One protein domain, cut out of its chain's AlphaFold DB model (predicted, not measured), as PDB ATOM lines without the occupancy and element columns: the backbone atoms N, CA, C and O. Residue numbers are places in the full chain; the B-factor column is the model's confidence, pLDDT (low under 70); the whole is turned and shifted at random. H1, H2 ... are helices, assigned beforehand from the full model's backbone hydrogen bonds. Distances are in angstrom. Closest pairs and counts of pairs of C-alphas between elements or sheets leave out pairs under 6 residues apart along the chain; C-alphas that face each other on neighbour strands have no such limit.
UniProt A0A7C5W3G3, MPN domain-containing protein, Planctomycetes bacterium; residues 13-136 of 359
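What this domain is: This is residues 13 to 136 of the 359 residues of the protein "MPN domain-containing protein" of Planctomycetes bacterium (UniProt A0A7C5W3G3). The longest helix, H4, meets a middle helix, H5, on which H1 and H3 pack; H2 makes a corner with H1, and residues 105 to 130 lead to small H6 on H3. The 124 printed residues hold six named helices, H1 to H6 in order, and no named strand: all helix. It is compact, radius of gyration of the C-alphas 13.5 A, spanning 40 by 32 by 24 A.

Where its parts are: H4, residues 71 to 88, spans 26.7 A from C-alpha 71 (40.197, 42.453, 5.818). H5 is 92 to 104, H1 13 to 27, H3 55 to 64, H2 29 to 40, H6 131 to 134, ending at C-alpha 134 (14.878, 42.368, 3.895).

How they stand to each other: Residues 81 to 85 of H4 touch H5, closest C-alphas Ser 85 and Pro 92, 5.2 A. H3 touches H5 about perpendicular, 88 degrees, closest C-alphas Ala 57 and Ala 103, 5.4 A. Every O i to N i+4 pair is within hydrogen-bond range in H1, H2, H3 and H5; H4 has 12 of 14; H6 is too short.

The domain as a whole: The printed part has no cut. Links H2 to H3 and H5 to H6 are long. Fifteen residues have pLDDT under 70, among them 44 to 48.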
ATOM      1  N   ASP A  13      23.146  51.751  21.263       90.62
ATOM      2  CA  ASP A  13      22.465  51.414  22.517       90.62
ATOM      3  C   ASP A  13      21.239  50.523  22.260       90.62
ATOM      4  O   ASP A  13      21.128  49.419  22.800       90.62
ATOM      5  N   PHE A  14      20.380  50.927  21.315       89.38
ATOM      6  CA  PHE A  14      19.222  50.132  20.899       89.38
ATOM      7  C   PHE A  14      19.622  48.715  20.473       89.38
ATOM      8  O   PHE A  14      18.932  47.741  20.791       89.38
ATOM      9  N   TRP A  15      20.729  48.582  19.743       90.75
ATOM     10  CA  TRP A  15      21.224  47.293  19.287       90.75
ATOM     11  C   TRP A  15      21.647  46.388  20.448       90.75
ATOM     12  O   TRP A  15      21.202  45.238  20.521       90.75
ATOM     13  N   VAL A  16      22.447  46.916  21.380       93.75
ATOM     14  CA  VAL A  16      22.893  46.186  22.574       93.75
ATOM     15  C   VAL A  16      21.689  45.788  23.429       93.75
ATOM     16  O   VAL A  16      21.543  44.614  23.783       93.75
ATOM     17  N   ALA A  17      20.782  46.729  23.702       93.88
ATOM     18  CA  ALA A  17      19.576  46.495  24.488       93.88
ATOM     19  C   ALA A  17      18.659  45.436  23.848       93.88
ATOM     20  O   ALA A  17      18.155  44.547  24.538       93.88
ATOM     21  N   SER A  18      18.488  45.476  22.525       94.12
ATOM     22  CA  SER A  18      17.646  44.527  21.788       94.12
ATOM     23  C   SER A  18      18.240  43.120  21.740       94.12
ATOM     24  O   SER A  18      17.509  42.146  21.928       94.12
ATOM     25  N   MET A  19      19.559  42.986  21.536       93.81
ATOM     26  CA  MET A  19      20.235  41.685  21.630       93.81
ATOM     27  C   MET A  19      20.105  41.098  23.029       93.81
ATOM     28  O   MET A  19      19.718  39.938  23.176       93.81
ATOM     29  N   ARG A  20      20.377  41.914  24.052       94.75
ATOM     30  CA  ARG A  20      20.268  41.526  25.459       94.75
ATOM     31  C   ARG A  20      18.860  41.042  25.776       94.75
ATOM     32  O   ARG A  20      18.706  39.927  26.263       94.75
ATOM     33  N   LYS A  21      17.835  41.829  25.438       94.12
ATOM     34  CA  LYS A  21      16.430  41.463  25.655       94.12
ATOM     35  C   LYS A  21      16.072  40.145  24.961       94.12
ATOM     36  O   LYS A  21      15.525  39.259  25.607       94.12
ATOM     37  N   SER A  22      16.453  39.980  23.692       93.00
ATOM     38  CA  SER A  22      16.178  38.754  22.927       93.00
ATOM     39  C   SER A  22      16.825  37.510  23.553       93.00
ATOM     40  O   SER A  22      16.207  36.447  23.620       93.00
ATOM     41  N   LEU A  23      18.057  37.635  24.055       91.94
ATOM     42  CA  LEU A  23      18.754  36.545  24.741       91.94
ATOM     43  C   LEU A  23      18.171  36.273  26.138       91.94
ATOM     44  O   LEU A  23      18.027  35.111  26.517       91.94
ATOM     45  N   GLU A  24      17.794  37.312  26.891       92.62
ATOM     46  CA  GLU A  24      17.125  37.177  28.192       92.62
ATOM     47  C   GLU A  24      15.763  36.483  28.081       92.62
ATOM     48  O   GLU A  24      15.432  35.679  28.949       92.62
ATOM     49  N   GLU A  25      14.988  36.762  27.031       91.44
ATOM     50  CA  GLU A  25      13.693  36.116  26.775       91.44
ATOM     51  C   GLU A  25      13.855  34.628  26.432       91.44
ATOM     52  O   GLU A  25      13.059  33.804  26.877       91.44
ATOM     53  N   ARG A  26      14.914  34.263  25.700       89.56
ATOM     54  CA  ARG A  26      15.182  32.875  25.285       89.56
ATOM     55  C   ARG A  26      15.804  32.015  26.379       89.56
ATOM     56  O   ARG A  26      15.446  30.854  26.532       89.56
ATOM     57  N   ALA A  27      16.766  32.563  27.117       88.38
ATOM     58  CA  ALA A  27      17.520  31.815  28.121       88.38
ATOM     59  C   ALA A  27      17.012  32.031  29.555       88.38
ATOM     60  O   ALA A  27      17.371  31.274  30.459       88.38
ATOM     61  N   GLY A  28      16.215  33.073  29.787       90.56
ATOM     62  CA  GLY A  28      15.831  33.559  31.106       90.56
ATOM     63  C   GLY A  28      16.836  34.573  31.668       90.56
ATOM     64  O   GLY A  28      18.036  34.306  31.785       90.56
ATOM     65  N   ARG A  29      16.337  35.732  32.118       89.62
ATOM     66  CA  ARG A  29      17.145  36.845  32.664       89.62
ATOM     67  C   ARG A  29      18.126  36.425  33.767       89.62
ATOM     68  O   ARG A  29      19.263  36.895  33.794       89.62
ATOM     69  N   ARG A  30      17.717  35.534  34.680       89.88
ATOM     70  CA  ARG A  30      18.603  35.032  35.753       89.88
ATOM     71  C   ARG A  30      19.773  34.222  35.182       89.88
ATOM     72  O   ARG A  30      20.908  34.444  35.588       89.88
ATOM     73  N   ARG A  31      19.510  33.348  34.202       90.00
ATOM     74  CA  ARG A  31      20.526  32.513  33.544       90.00
ATOM     75  C   ARG A  31      21.533  33.363  32.767       90.00
ATOM     76  O   ARG A  31      22.728  33.112  32.889       90.00
ATOM     77  N   TRP A  32      21.067  34.388  32.045       87.62
ATOM     78  CA  TRP A  32      21.934  35.355  31.355       87.62
ATOM     79  C   TRP A  32      22.882  36.070  32.329       87.62
ATOM     80  O   TRP A  32      24.099  36.022  32.158       87.62
ATOM     81  N   ARG A  33      22.346  36.646  33.413       88.06
ATOM     82  CA  ARG A  33      23.158  37.343  34.428       88.06
ATOM     83  C   ARG A  33      24.198  36.428  35.079       88.06
ATOM     84  O   ARG A  33      25.345  36.833  35.248       88.06
ATOM     85  N   SER A  34      23.820  35.196  35.424       89.50
ATOM     86  CA  SER A  34      24.751  34.205  35.982       89.50
ATOM     87  C   SER A  34      25.822  33.773  34.978       89.50
ATOM     88  O   SER A  34      26.956  33.514  35.370       89.50
ATOM     89  N   PHE A  35      25.486  33.682  33.689       88.38
ATOM     90  CA  PHE A  35      26.447  33.385  32.631       88.38
ATOM     91  C   PHE A  35      27.476  34.509  32.477       88.38
ATOM     92  O   PHE A  35      28.663  34.239  32.641       88.38
ATOM     93  N   ILE A  36      27.032  35.757  32.285       84.75
ATOM     94  CA  ILE A  36      27.924  36.916  32.144       84.75
ATOM     95  C   ILE A  36      28.837  37.063  33.359       84.75
ATOM     96  O   ILE A  36      30.049  37.143  33.194       84.75
ATOM     97  N   ARG A  37      28.297  36.974  34.583       85.94
ATOM     98  CA  ARG A  37      29.109  37.054  35.807       85.94
ATOM     99  C   ARG A  37      30.212  35.990  35.857       85.94
ATOM    100  O   ARG A  37      31.314  36.286  36.300       85.94
ATOM    101  N   ARG A  38      29.938  34.760  35.405       85.69
ATOM    102  CA  ARG A  38      30.944  33.680  35.367       85.69
ATOM    103  C   ARG A  38      32.028  33.916  34.322       85.69
ATOM    104  O   ARG A  38      33.161  33.517  34.559       85.69
ATOM    105  N   VAL A  39      31.683  34.513  33.182       81.56
ATOM    106  CA  VAL A  39      32.666  34.841  32.142       81.56
ATOM    107  C   VAL A  39      33.523  36.032  32.574       81.56
ATOM    108  O   VAL A  39      34.741  35.934  32.504       81.56
ATOM    109  N   LEU A  40      32.914  37.088  33.128       75.12
ATOM    110  CA  LEU A  40      33.614  38.251  33.697       75.12
ATOM    111  C   LEU A  40      34.535  37.882  34.869       75.12
ATOM    112  O   LEU A  40      35.607  38.440  35.028       75.12
ATOM    113  N   ALA A  41      34.170  36.885  35.678       79.81
ATOM    114  CA  ALA A  41      35.059  36.390  36.731       79.81
ATOM    115  C   ALA A  41      36.327  35.692  36.188       79.81
ATOM    116  O   ALA A  41      37.244  35.417  36.956       79.81
ATOM    117  N   ARG A  42      36.362  35.350  34.892       76.88
ATOM    118  CA  ARG A  42      37.471  34.643  34.225       76.88
ATOM    119  C   ARG A  42      38.230  35.509  33.218       76.88
ATOM    120  O   ARG A  42      39.335  35.144  32.841       76.88
ATOM    121  N   VAL A  43      37.625  36.602  32.764       70.56
ATOM    122  CA  VAL A  43      38.151  37.535  31.762       70.56
ATOM    123  C   VAL A  43      38.012  38.926  32.367       70.56
ATOM    124  O   VAL A  43      36.895  39.315  32.694       70.56
ATOM    125  N   GLY A  44      39.119  39.644  32.573       60.34
ATOM    126  CA  GLY A  44      39.084  40.968  33.201       60.34
ATOM    127  C   GLY A  44      38.201  41.956  32.430       60.34
ATOM    128  O   GLY A  44      38.046  41.838  31.216       60.34
ATOM    129  N   ASP A  45      37.645  42.958  33.122       56.28
ATOM    130  CA  ASP A  45      36.671  43.917  32.561       56.28
ATOM    131  C   ASP A  45      37.179  44.700  31.325       56.28
ATOM    132  O   ASP A  45      36.376  45.249  30.566       56.28
ATOM    133  N   GLY A  46      38.500  44.739  31.106       51.97
ATOM    134  CA  GLY A  46      39.152  45.425  29.984       51.97
ATOM    135  C   GLY A  46      39.364  44.587  28.716       51.97
ATOM    136  O   GLY A  46      39.631  45.166  27.663       51.97
ATOM    137  N   ASP A  47      39.216  43.259  28.773       56.34
ATOM    138  CA  ASP A  47      39.573  42.381  27.655       56.34
ATOM    139  C   ASP A  47      38.346  42.039  26.798       56.34
ATOM    140  O   ASP A  47      37.506  41.206  27.148       56.34
ATOM    141  N   ALA A  48      38.237  42.663  25.623       61.44
ATOM    142  CA  ALA A  48      37.295  42.209  24.607       61.44
ATOM    143  C   ALA A  48      37.758  40.850  24.057       61.44
ATOM    144  O   ALA A  48      38.888  40.719  23.593       61.44
ATOM    145  N   LEU A  49      36.881  39.838  24.056       73.94
ATOM    146  CA  LEU A  49      37.158  38.614  23.298       73.94
ATOM    147  C   LEU A  49      37.146  38.974  21.797       73.94
ATOM    148  O   LEU A  49      36.112  39.419  21.301       73.94
ATOM    149  N   PRO A  50      38.236  38.770  21.042       80.12
ATOM    150  CA  PRO A  50      38.315  39.212  19.650       80.12
ATOM    151  C   PRO A  50      37.138  38.691  18.810       80.12
ATOM    152  O   PRO A  50      36.854  37.491  18.814       80.12
ATOM    153  N   LEU A  51      36.429  39.568  18.098       84.19
ATOM    154  CA  LEU A  51      35.343  39.191  17.174       84.19
ATOM    155  C   LEU A  51      35.820  39.126  15.723       84.19
ATOM    156  O   LEU A  51      35.196  38.467  14.896       84.19
ATOM    157  N   GLU A  52      36.930  39.789  15.418       80.38
ATOM    158  CA  GLU A  52      37.567  39.905  14.105       80.38
ATOM    159  C   GLU A  52      37.956  38.561  13.472       80.38
ATOM    160  O   GLU A  52      38.197  38.486  12.264       80.38
ATOM    161  N   HIS A  53      37.979  37.493  14.269       80.44
ATOM    162  CA  HIS A  53      38.284  36.134  13.837       80.44
ATOM    163  C   HIS A  53      37.116  35.156  14.029       80.44
ATOM    164  O   HIS A  53      37.298  33.965  13.803       80.44
ATOM    165  N   ASP A  54      35.928  35.619  14.437       81.38
ATOM    166  CA  ASP A  54      34.732  34.778  14.581       81.38
ATOM    167  C   ASP A  54      33.840  34.907  13.329       81.38
ATOM    168  O   ASP A  54      33.146  35.920  13.163       81.38
ATOM    169  N   PRO A  55      33.795  33.888  12.445       80.56
ATOM    170  CA  PRO A  55      33.035  33.964  11.197       80.56
ATOM    171  C   PRO A  55      31.535  34.177  11.421       80.56
ATOM    172  O   PRO A  55      30.875  34.883  10.652       80.56
ATOM    173  N   SER A  56      30.982  33.613  12.499       84.31
ATOM    174  CA  SER A  56      29.564  33.770  12.817       84.31
ATOM    175  C   SER A  56      29.252  35.188  13.274       84.31
ATOM    176  O   SER A  56      28.253  35.766  12.829       84.31
ATOM    177  N   ALA A  57      30.108  35.767  14.118       89.50
ATOM    178  CA  ALA A  57      29.967  37.152  14.549       89.50
ATOM    179  C   ALA A  57      30.080  38.118  13.361       89.50
ATOM    180  O   ALA A  57      29.203  38.965  13.184       89.50
ATOM    181  N   LEU A  58      31.087  37.944  12.498       86.81
ATOM    182  CA  LEU A  58      31.280  38.768  11.301       86.81
ATOM    183  C   LEU A  58      30.076  38.700  10.353       86.81
ATOM    184  O   LEU A  58      29.545  39.736   9.947       86.81
ATOM    185  N   ARG A  59      29.570  37.493  10.066       86.62
ATOM    186  CA  ARG A  59      28.347  37.287   9.274       86.62
ATOM    187  C   ARG A  59      27.151  38.001   9.901       86.62
ATOM    188  O   ARG A  59      26.395  38.671   9.198       86.62
ATOM    189  N   CYS A  60      26.963  37.865  11.214       89.12
ATOM    190  CA  CYS A  60      25.871  38.512  11.937       89.12
ATOM    191  C   CYS A  60      25.954  40.043  11.837       89.12
ATOM    192  O   CYS A  60      24.980  40.684  11.437       89.12
ATOM    193  N   LEU A  61      27.115  40.630  12.134       90.06
ATOM    194  CA  LEU A  61      27.335  42.078  12.079       90.06
ATOM    195  C   LEU A  61      27.143  42.630  10.664       90.06
ATOM    196  O   LEU A  61      26.479  43.654  10.486       90.06
ATOM    197  N   TRP A  62      27.623  41.919   9.644       86.06
ATOM    198  CA  TRP A  62      27.382  42.288   8.254       86.06
ATOM    199  C   TRP A  62      25.893  42.240   7.883       86.06
ATOM    200  O   TRP A  62      25.385  43.182   7.267       86.06
ATOM    201  N   ARG A  63      25.157  41.192   8.291       84.94
ATOM    202  CA  ARG A  63      23.702  41.070   8.053       84.94
ATOM    203  C   ARG A  63      22.919  42.214   8.697       84.94
ATOM    204  O   ARG A  63      21.907  42.647   8.145       84.94
ATOM    205  N   LEU A  64      23.371  42.703   9.849       86.38
ATOM    206  CA  LEU A  64      22.792  43.862  10.540       86.38
ATOM    207  C   LEU A  64      23.282  45.200   9.969       86.38
ATOM    208  O   LEU A  64      22.748  46.251  10.302       86.38
ATOM    209  N   GLY A  65      24.252  45.154   9.059       82.50
ATOM    210  CA  GLY A  65      24.825  46.313   8.398       82.50
ATOM    211  C   GLY A  65      25.772  47.139   9.258       82.50
ATOM    212  O   GLY A  65      25.979  48.308   8.946       82.50
ATOM    213  N   LEU A  66      26.343  46.527  10.294       86.44
ATOM    214  CA  LEU A  66      27.237  47.162  11.263       86.44
ATOM    215  C   LEU A  66      28.726  47.015  10.928       86.44
ATOM    216  O   LEU A  66      29.537  47.745  11.487       86.44
ATOM    217  N   ALA A  67      29.077  46.103  10.020       84.81
ATOM    218  CA  ALA A  67      30.438  45.906   9.530       84.81
ATOM    219  C   ALA A  67      30.452  45.633   8.013       84.81
ATOM    220  O   ALA A  67      29.468  45.136   7.442       84.81
ATOM    221  N   SER A  68      31.562  45.982   7.363       71.88
ATOM    222  CA  SER A  68      31.901  45.592   5.991       71.88
ATOM    223  C   SER A  68      32.358  44.121   5.914       71.88
ATOM    224  O   SER A  68      32.239  43.378   6.888       71.88
ATOM    225  N   ILE A  69      32.792  43.653   4.737       64.06
ATOM    226  CA  ILE A  69      33.295  42.279   4.518       64.06
ATOM    227  C   ILE A  69      34.814  42.326   4.294       64.06
ATOM    228  O   ILE A  69      35.329  43.288   3.727       64.06
ATOM    229  N   GLY A  70      35.523  41.260   4.675       60.81
ATOM    230  CA  GLY A  70      36.936  41.049   4.344       60.81
ATOM    231  C   GLY A  70      37.897  41.689   5.347       60.81
ATOM    232  O   GLY A  70      37.526  41.959   6.486       60.81
ATOM    233  N   ALA A  71      39.141  41.940   4.932       64.81
ATOM    234  CA  ALA A  71      40.197  42.453   5.818       64.81
ATOM    235  C   ALA A  71      39.852  43.812   6.470       64.81
ATOM    236  O   ALA A  71      40.302  44.106   7.577       64.81
ATOM    237  N   ALA A  72      39.008  44.624   5.822       66.62
ATOM    238  CA  ALA A  72      38.505  45.879   6.384       66.62
ATOM    239  C   ALA A  72      37.568  45.659   7.590       66.62
ATOM    240  O   ALA A  72      37.601  46.439   8.542       66.62
ATOM    241  N   ALA A  73      36.802  44.561   7.597       69.81
ATOM    242  CA  ALA A  73      35.850  44.239   8.658       69.81
ATOM    243  C   ALA A  73      36.541  44.055  10.016       69.81
ATOM    244  O   ALA A  73      36.001  44.452  11.042       69.81
ATOM    245  N   GLN A  74      37.760  43.510  10.029       71.44
ATOM    246  CA  GLN A  74      38.504  43.236  11.261       71.44
ATOM    247  C   GLN A  74      38.778  44.516  12.063       71.44
ATOM    248  O   GLN A  74      38.508  44.575  13.261       71.44
ATOM    249  N   LYS A  75      39.227  45.584  11.388       74.38
ATOM    250  CA  LYS A  75      39.479  46.891  12.022       74.38
ATOM    251  C   LYS A  75      38.184  47.612  12.404       74.38
ATOM    252  O   LYS A  75      38.128  48.292  13.429       74.38
ATOM    253  N   GLU A  76      37.136  47.464  11.596       81.25
ATOM    254  CA  GLU A  76      35.825  48.060  11.873       81.25
ATOM    255  C   GLU A  76      35.161  47.456  13.112       81.25
ATOM    256  O   GLU A  76      34.578  48.190  13.908       81.25
ATOM    257  N   VAL A  77      35.271  46.140  13.298       87.00
ATOM    258  CA  VAL A  77      34.613  45.411  14.388       87.00
ATOM    259  C   VAL A  77      35.201  45.779  15.747       87.00
ATOM    260  O   VAL A  77      34.436  46.045  16.673       87.00
ATOM    261  N   ALA A  78      36.526  45.901  15.863       84.25
ATOM    262  CA  ALA A  78      37.158  46.378  17.095       84.25
ATOM    263  C   ALA A  78      36.667  47.792  17.478       84.25
ATOM    264  O   ALA A  78      36.273  48.049  18.618       84.25
ATOM    265  N   SER A  79      36.597  48.702  16.499       87.31
ATOM    266  CA  SER A  79      36.062  50.058  16.695       87.31
ATOM    267  C   SER A  79      34.567  50.059  17.047       87.31
ATOM    268  O   SER A  79      34.122  50.842  17.890       87.31
ATOM    269  N   LEU A  80      33.784  49.168  16.432       89.94
ATOM    270  CA  LEU A  80      32.353  49.003  16.684       89.94
ATOM    271  C   LEU A  80      32.074  48.561  18.123       89.94
ATOM    272  O   LEU A  80      31.202  49.148  18.759       89.94
ATOM    273  N   VAL A  81      32.809  47.571  18.641       91.31
ATOM    274  CA  VAL A  81      32.637  47.073  20.019       91.31
ATOM    275  C   VAL A  81      32.864  48.194  21.029       91.31
ATOM    276  O   VAL A  81      32.034  48.384  21.916       91.31
ATOM    277  N   ARG A  82      33.927  48.990  20.853       89.31
ATOM    278  CA  ARG A  82      34.208  50.145  21.718       89.31
ATOM    279  C   ARG A  82      33.063  51.164  21.705       89.31
ATOM    280  O   ARG A  82      32.555  51.530  22.755       89.31
ATOM    281  N   ARG A  83      32.602  51.559  20.515       91.62
ATOM    282  CA  ARG A  83      31.500  52.528  20.361       91.62
ATOM    283  C   ARG A  83      30.180  52.014  20.940       91.62
ATOM    284  O   ARG A  83      29.406  52.791  21.487       91.62
ATOM    285  N   ALA A  84      29.906  50.719  20.805       92.38
ATOM    286  CA  ALA A  84      28.711  50.095  21.366       92.38
ATOM    287  C   ALA A  84      28.788  49.983  22.895       92.38
ATOM    288  O   ALA A  84      27.779  50.172  23.569       92.38
ATOM    289  N   SER A  85      29.979  49.724  23.442       92.50
ATOM    290  CA  SER A  85      30.239  49.735  24.884       92.50
ATOM    291  C   SER A  85      29.980  51.119  25.485       92.50
ATOM    292  O   SER A  85      29.211  51.226  26.437       92.50
ATOM    293  N   GLU A  86      30.525  52.172  24.868       92.56
ATOM    294  CA  GLU A  86      30.305  53.568  25.271       92.56
ATOM    295  C   GLU A  86      28.821  53.958  25.202       92.56
ATOM    296  O   GLU A  86      28.277  54.479  26.171       92.56
ATOM    297  N   ALA A  87      28.146  53.662  24.085       91.75
ATOM    298  CA  ALA A  87      26.744  54.036  23.882       91.75
ATOM    299  C   ALA A  87      25.778  53.349  24.862       91.75
ATOM    300  O   ALA A  87      24.796  53.953  25.274       91.75
ATOM    301  N   SER A  88      26.061  52.097  25.236       92.44
ATOM    302  CA  SER A  88      25.176  51.275  26.078       92.44
ATOM    303  C   SER A  88      25.585  51.193  27.548       92.44
ATOM    304  O   SER A  88      24.984  50.428  28.309       92.44
ATOM    305  N   ALA A  89      26.661  51.887  27.938       91.94
ATOM    306  CA  ALA A  89      27.303  51.767  29.250       91.94
ATOM    307  C   ALA A  89      27.569  50.305  29.687       91.94
ATOM    308  O   ALA A  89      27.568  49.984  30.876       91.94
ATOM    309  N   SER A  90      27.768  49.399  28.722       90.25
ATOM    310  CA  SER A  90      28.020  47.972  28.958       90.25
ATOM    311  C   SER A  90      29.506  47.660  28.750       90.25
ATOM    312  O   SER A  90      30.090  48.198  27.807       90.25
ATOM    313  N   PRO A  91      30.140  46.775  29.542       89.81
ATOM    314  CA  PRO A  91      31.541  46.402  29.336       89.81
ATOM    315  C   PRO A  91      31.803  45.836  27.921       89.81
ATOM    316  O   PRO A  91      30.957  45.092  27.406       89.81
ATOM    317  N   PRO A  92      32.965  46.100  27.285       89.69
ATOM    318  CA  PRO A  92      33.273  45.620  25.928       89.69
ATOM    319  C   PRO A  92      33.145  44.100  25.757       89.69
ATOM    320  O   PRO A  92      32.665  43.599  24.733       89.69
ATOM    321  N   VAL A  93      33.530  43.354  26.788       87.44
ATOM    322  CA  VAL A  93      33.393  41.896  26.852       87.44
ATOM    323  C   VAL A  93      31.926  41.448  26.864       87.44
ATOM    324  O   VAL A  93      31.584  40.460  26.215       87.44
ATOM    325  N   GLU A  94      31.023  42.191  27.509       89.81
ATOM    326  CA  GLU A  94      29.591  41.882  27.487       89.81
ATOM    327  C   GLU A  94      29.005  42.119  26.092       89.81
ATOM    328  O   GLU A  94      28.300  41.254  25.571       89.81
ATOM    329  N   VAL A  95      29.354  43.241  25.451       92.50
ATOM    330  CA  VAL A  95      28.955  43.537  24.062       92.50
ATOM    331  C   VAL A  95      29.388  42.405  23.133       92.50
ATOM    332  O   VAL A  95      28.603  41.889  22.344       92.50
ATOM    333  N   THR A  96      30.630  41.963  23.279       92.19
ATOM    334  CA  THR A  96      31.210  40.860  22.518       92.19
ATOM    335  C   THR A  96      30.460  39.539  22.718       92.19
ATOM    336  O   THR A  96      30.149  38.835  21.750       92.19
ATOM    337  N   LEU A  97      30.132  39.197  23.967       90.75
ATOM    338  CA  LEU A  97      29.377  37.988  24.300       90.75
ATOM    339  C   LEU A  97      27.950  38.036  23.761       90.75
ATOM    340  O   LEU A  97      27.465  37.012  23.276       90.75
ATOM    341  N   LEU A  98      27.300  39.203  23.791       93.00
ATOM    342  CA  LEU A  98      25.999  39.409  23.154       93.00
ATOM    343  C   LEU A  98      26.080  39.068  21.665       93.00
ATOM    344  O   LEU A  98      25.275  38.266  21.193       93.00
ATOM    345  N   VAL A  99      27.087  39.587  20.949       94.25
ATOM    346  CA  VAL A  99      27.265  39.309  19.512       94.25
ATOM    347  C   VAL A  99      27.428  37.813  19.267       94.25
ATOM    348  O   VAL A  99      26.721  37.246  18.437       94.25
ATOM    349  N   ARG A 100      28.334  37.158  20.001       92.12
ATOM    350  CA  ARG A 100      28.634  35.727  19.834       92.12
ATOM    351  C   ARG A 100      27.432  34.846  20.163       92.12
ATOM    352  O   ARG A 100      27.078  33.968  19.380       92.12
ATOM    353  N   CYS A 101      26.757  35.094  21.285       92.12
ATOM    354  CA  CYS A 101      25.562  34.339  21.673       92.12
ATOM    355  C   CYS A 101      24.422  34.552  20.673       92.12
ATOM    356  O   CYS A 101      23.735  33.605  20.298       92.12
ATOM    357  N   PHE A 102      24.244  35.777  20.179       93.81
ATOM    358  CA  PHE A 102      23.239  36.063  19.165       93.81
ATOM    359  C   PHE A 102      23.584  35.418  17.814       93.81
ATOM    360  O   PHE A 102      22.695  34.914  17.130       93.81
ATOM    361  N   ALA A 103      24.860  35.391  17.430       91.44
ATOM    362  CA  ALA A 103      25.326  34.869  16.149       91.44
ATOM    363  C   ALA A 103      25.401  33.338  16.082       91.44
ATOM    364  O   ALA A 103      25.132  32.774  15.025       91.44
ATOM    365  N   SER A 104      25.768  32.659  17.171       84.69
ATOM    366  CA  SER A 104      26.016  31.208  17.169       84.69
ATOM    367  C   SER A 104      25.511  30.470  18.409       84.69
ATOM    368  O   SER A 104      25.594  29.251  18.449       84.69
ATOM    369  N   GLY A 105      24.974  31.166  19.416       83.62
ATOM    370  CA  GLY A 105      24.608  30.556  20.702       83.62
ATOM    371  C   GLY A 105      25.802  30.260  21.619       83.62
ATOM    372  O   GLY A 105      25.605  29.637  22.657       83.62
ATOM    373  N   CYS A 106      27.003  30.716  21.220       77.50
ATOM    374  CA  CYS A 106      28.344  30.507  21.787       77.50
ATOM    375  C   CYS A 106      28.437  30.061  23.264       77.50
ATOM    376  O   CYS A 106      27.686  30.505  24.128       77.50
ATOM    377  N   TYR A 107      29.440  29.222  23.559       68.19
ATOM    378  CA  TYR A 107      29.686  28.598  24.871       68.19
ATOM    379  C   TYR A 107      28.557  27.680  25.363       68.19
ATOM    380  O   TYR A 107      28.395  27.487  26.569       68.19
ATOM    381  N   GLY A 108      27.758  27.129  24.441       69.25
ATOM    382  CA  GLY A 108      26.596  26.302  24.782       69.25
ATOM    383  C   GLY A 108      25.544  27.064  25.593       69.25
ATOM    384  O   GLY A 108      24.762  26.460  26.325       69.25
ATOM    385  N   PHE A 109      25.551  28.401  25.525       81.19
ATOM    386  CA  PHE A 109      24.582  29.217  26.246       81.19
ATOM    387  C   PHE A 109      23.176  29.028  25.665       81.19
ATOM    388  O   PHE A 109      22.207  28.912  26.420       81.19
ATOM    389  N   LEU A 110      23.093  28.939  24.337       82.19
ATOM    390  CA  LEU A 110      21.914  28.521  23.588       82.19
ATOM    391  C   LEU A 110      22.292  27.375  22.649       82.19
ATOM    392  O   LEU A 110      23.380  27.388  22.080       82.19
ATOM    393  N   ASP A 111      21.355  26.456  22.411       80.06
ATOM    394  CA  ASP A 111      21.520  25.388  21.412       80.06
ATOM    395  C   ASP A 111      21.694  25.962  19.996       80.06
ATOM    396  O   ASP A 111      22.340  25.367  19.135       80.06
ATOM    397  N   LYS A 112      21.122  27.150  19.753       82.50
ATOM    398  CA  LYS A 112      21.196  27.864  18.481       82.50
ATOM    399  C   LYS A 112      21.100  29.380  18.676       82.50
ATOM    400  O   LYS A 112      20.220  29.880  19.375       82.50
ATOM    401  N   GLY A 113      21.986  30.122  18.008       87.06
ATOM    402  CA  GLY A 113      21.935  31.587  17.951       87.06
ATOM    403  C   GLY A 113      20.816  32.120  17.045       87.06
ATOM    404  O   GLY A 113      20.515  31.541  15.995       87.06
ATOM    405  N   VAL A 114      20.252  33.275  17.408       90.44
ATOM    406  CA  VAL A 114      19.180  33.967  16.664       90.44
ATOM    407  C   VAL A 114      19.594  34.300  15.221       90.44
ATOM    408  O   VAL A 114      18.801  34.148  14.294       90.44
ATOM    409  N   CYS A 115      20.852  34.708  15.012       89.06
ATOM    410  CA  CYS A 115      21.453  35.028  13.711       89.06
ATOM    411  C   CYS A 115      22.486  33.975  13.247       89.06
ATOM    412  O   CYS A 115      23.491  34.298  12.602       89.06
ATOM    413  N   SER A 116      22.229  32.705  13.564       84.38
ATOM    414  CA  SER A 116      22.993  31.550  13.064       84.38
ATOM    415  C   SER A 116      22.910  31.394  11.539       84.38
ATOM    416  O   SER A 116      22.324  32.226  10.836       84.38
ATOM    417  N   ASP A 117      23.517  30.345  10.981       76.12
ATOM    418  CA  ASP A 117      23.476  30.074   9.535       76.12
ATOM    419  C   ASP A 117      22.044  29.948   8.999       76.12
ATOM    420  O   ASP A 117      21.748  30.410   7.894       76.12
ATOM    421  N   THR A 118      21.137  29.436   9.835       77.75
ATOM    422  CA  THR A 118      19.687  29.404   9.613       77.75
ATOM    423  C   THR A 118      18.975  30.342  10.602       77.75
ATOM    424  O   THR A 118      18.419  29.881  11.600       77.75
ATOM    425  N   PRO A 119      18.999  31.667  10.369       81.56
ATOM    426  CA  PRO A 119      18.549  32.645  11.352       81.56
ATOM    427  C   PRO A 119      17.035  32.584  11.587       81.56
ATOM    428  O   PRO A 119      16.246  32.360  10.668       81.56
ATOM    429  N   GLU A 120      16.617  32.858  12.819       86.38
ATOM    430  CA  GLU A 120      15.210  32.870  13.232       86.38
ATOM    431  C   GLU A 120      14.595  34.255  13.003       86.38
ATOM    432  O   GLU A 120      14.244  34.982  13.930       86.38
ATOM    433  N   CYS A 121      14.493  34.657  11.733       84.62
ATOM    434  CA  CYS A 121      14.089  36.017  11.370       84.62
ATOM    435  C   CYS A 121      12.681  36.406  11.838       84.62
ATOM    436  O   CYS A 121      12.436  37.589  12.030       84.62
ATOM    437  N   THR A 122      11.771  35.454  12.048       82.62
ATOM    438  CA  THR A 122      10.403  35.729  12.526       82.62
ATOM    439  C   THR A 122      10.360  36.286  13.948       82.62
ATOM    440  O   THR A 122       9.463  37.055  14.268       82.62
ATOM    441  N   SER A 123      11.336  35.932  14.787       82.44
ATOM    442  CA  SER A 123      11.452  36.385  16.182       82.44
ATOM    443  C   SER A 123      12.682  37.269  16.413       82.44
ATOM    444  O   SER A 123      13.010  37.615  17.547       82.44
ATOM    445  N   CYS A 124      13.389  37.633  15.342       88.00
ATOM    446  CA  CYS A 124      14.569  38.476  15.424       88.00
ATOM    447  C   CYS A 124      14.144  39.944  15.589       88.00
ATOM    448  O   CYS A 124      13.457  40.467  14.704       88.00
ATOM    449  N   PRO A 125      14.619  40.658  16.630       89.06
ATOM    450  CA  PRO A 125      14.278  42.069  16.840       89.06
ATOM    451  C   PRO A 125      14.771  42.971  15.702       89.06
ATOM    452  O   PRO A 125      14.346  44.116  15.582       89.06
ATOM    453  N   PHE A 126      15.659  42.451  14.850       90.25
ATOM    454  CA  PHE A 126      16.282  43.197  13.772       90.25
ATOM    455  C   PHE A 126      15.721  42.916  12.377       90.25
ATOM    456  O   PHE A 126      16.221  43.452  11.389       90.25
ATOM    457  N   ALA A 127      14.698  42.067  12.261       84.69
ATOM    458  CA  ALA A 127      14.234  41.559  10.972       84.69
ATOM    459  C   ALA A 127      13.803  42.660   9.985       84.69
ATOM    460  O   ALA A 127      14.093  42.566   8.796       84.69
ATOM    461  N   LEU A 128      13.177  43.736  10.468       78.56
ATOM    462  CA  LEU A 128      12.635  44.803   9.615       78.56
ATOM    463  C   LEU A 128      13.703  45.648   8.900       78.56
ATOM    464  O   LEU A 128      13.404  46.314   7.913       78.56
ATOM    465  N   PHE A 129      14.945  45.626   9.380       76.81
ATOM    466  CA  PHE A 129      16.045  46.444   8.851       76.81
ATOM    467  C   PHE A 129      17.320  45.634   8.582       76.81
ATOM    468  O   PHE A 129      18.289  46.153   8.028       76.81
ATOM    469  N   CYS A 130      17.314  44.343   8.911       81.69
ATOM    470  CA  CYS A 130      18.384  43.413   8.593       81.69
ATOM    471  C   CYS A 130      18.458  43.169   7.081       81.69
ATOM    472  O   CYS A 130      17.446  42.877   6.437       81.69
ATOM    473  N   ARG A 131      19.674  43.220   6.519       77.06
ATOM    474  CA  ARG A 131      19.954  42.949   5.098       77.06
ATOM    475  C   ARG A 131      19.453  41.563   4.678       77.06
ATOM    476  O   ARG A 131      18.857  41.429   3.619       77.06
ATOM    477  N   TYR A 132      19.624  40.560   5.544       74.81
ATOM    478  CA  TYR A 132      19.191  39.181   5.295       74.81
ATOM    479  C   TYR A 132      17.663  39.032   5.251       74.81
ATOM    480  O   TYR A 132      17.112  38.446   4.321       74.81
ATOM    481  N   ALA A 133      16.966  39.569   6.255       75.69
ATOM    482  CA  ALA A 133      15.512  39.456   6.350       75.69
ATOM    483  C   ALA A 133      14.801  40.314   5.286       75.69
ATOM    484  O   ALA A 133      13.843  39.854   4.664       75.69
ATOM    485  N   SER A 134      15.346  41.499   4.986       68.81
ATOM    486  CA  SER A 134      14.878  42.368   3.895       68.81
ATOM    487  C   SER A 134      14.979  41.696   2.519       68.81
ATOM    488  O   SER A 134      14.194  42.006   1.628       68.81
ATOM    489  N   ALA A 135      15.910  40.750   2.343       61.88
ATOM    490  CA  ALA A 135      16.126  40.009   1.099       61.88
ATOM    491  C   ALA A 135      15.276  38.721   0.968       61.88
ATOM    492  O   ALA A 135      15.508  37.925   0.057       61.88
ATOM    493  N   ARG A 136      14.303  38.479   1.868       53.62
ATOM    494  CA  ARG A 136      13.467  37.255   1.926       53.62
ATOM    495  C   ARG A 136      14.279  35.955   1.722       53.62
ATOM    496  O   ARG A 136      14.109  35.215   0.746       53.62
TER     497      ARG A 136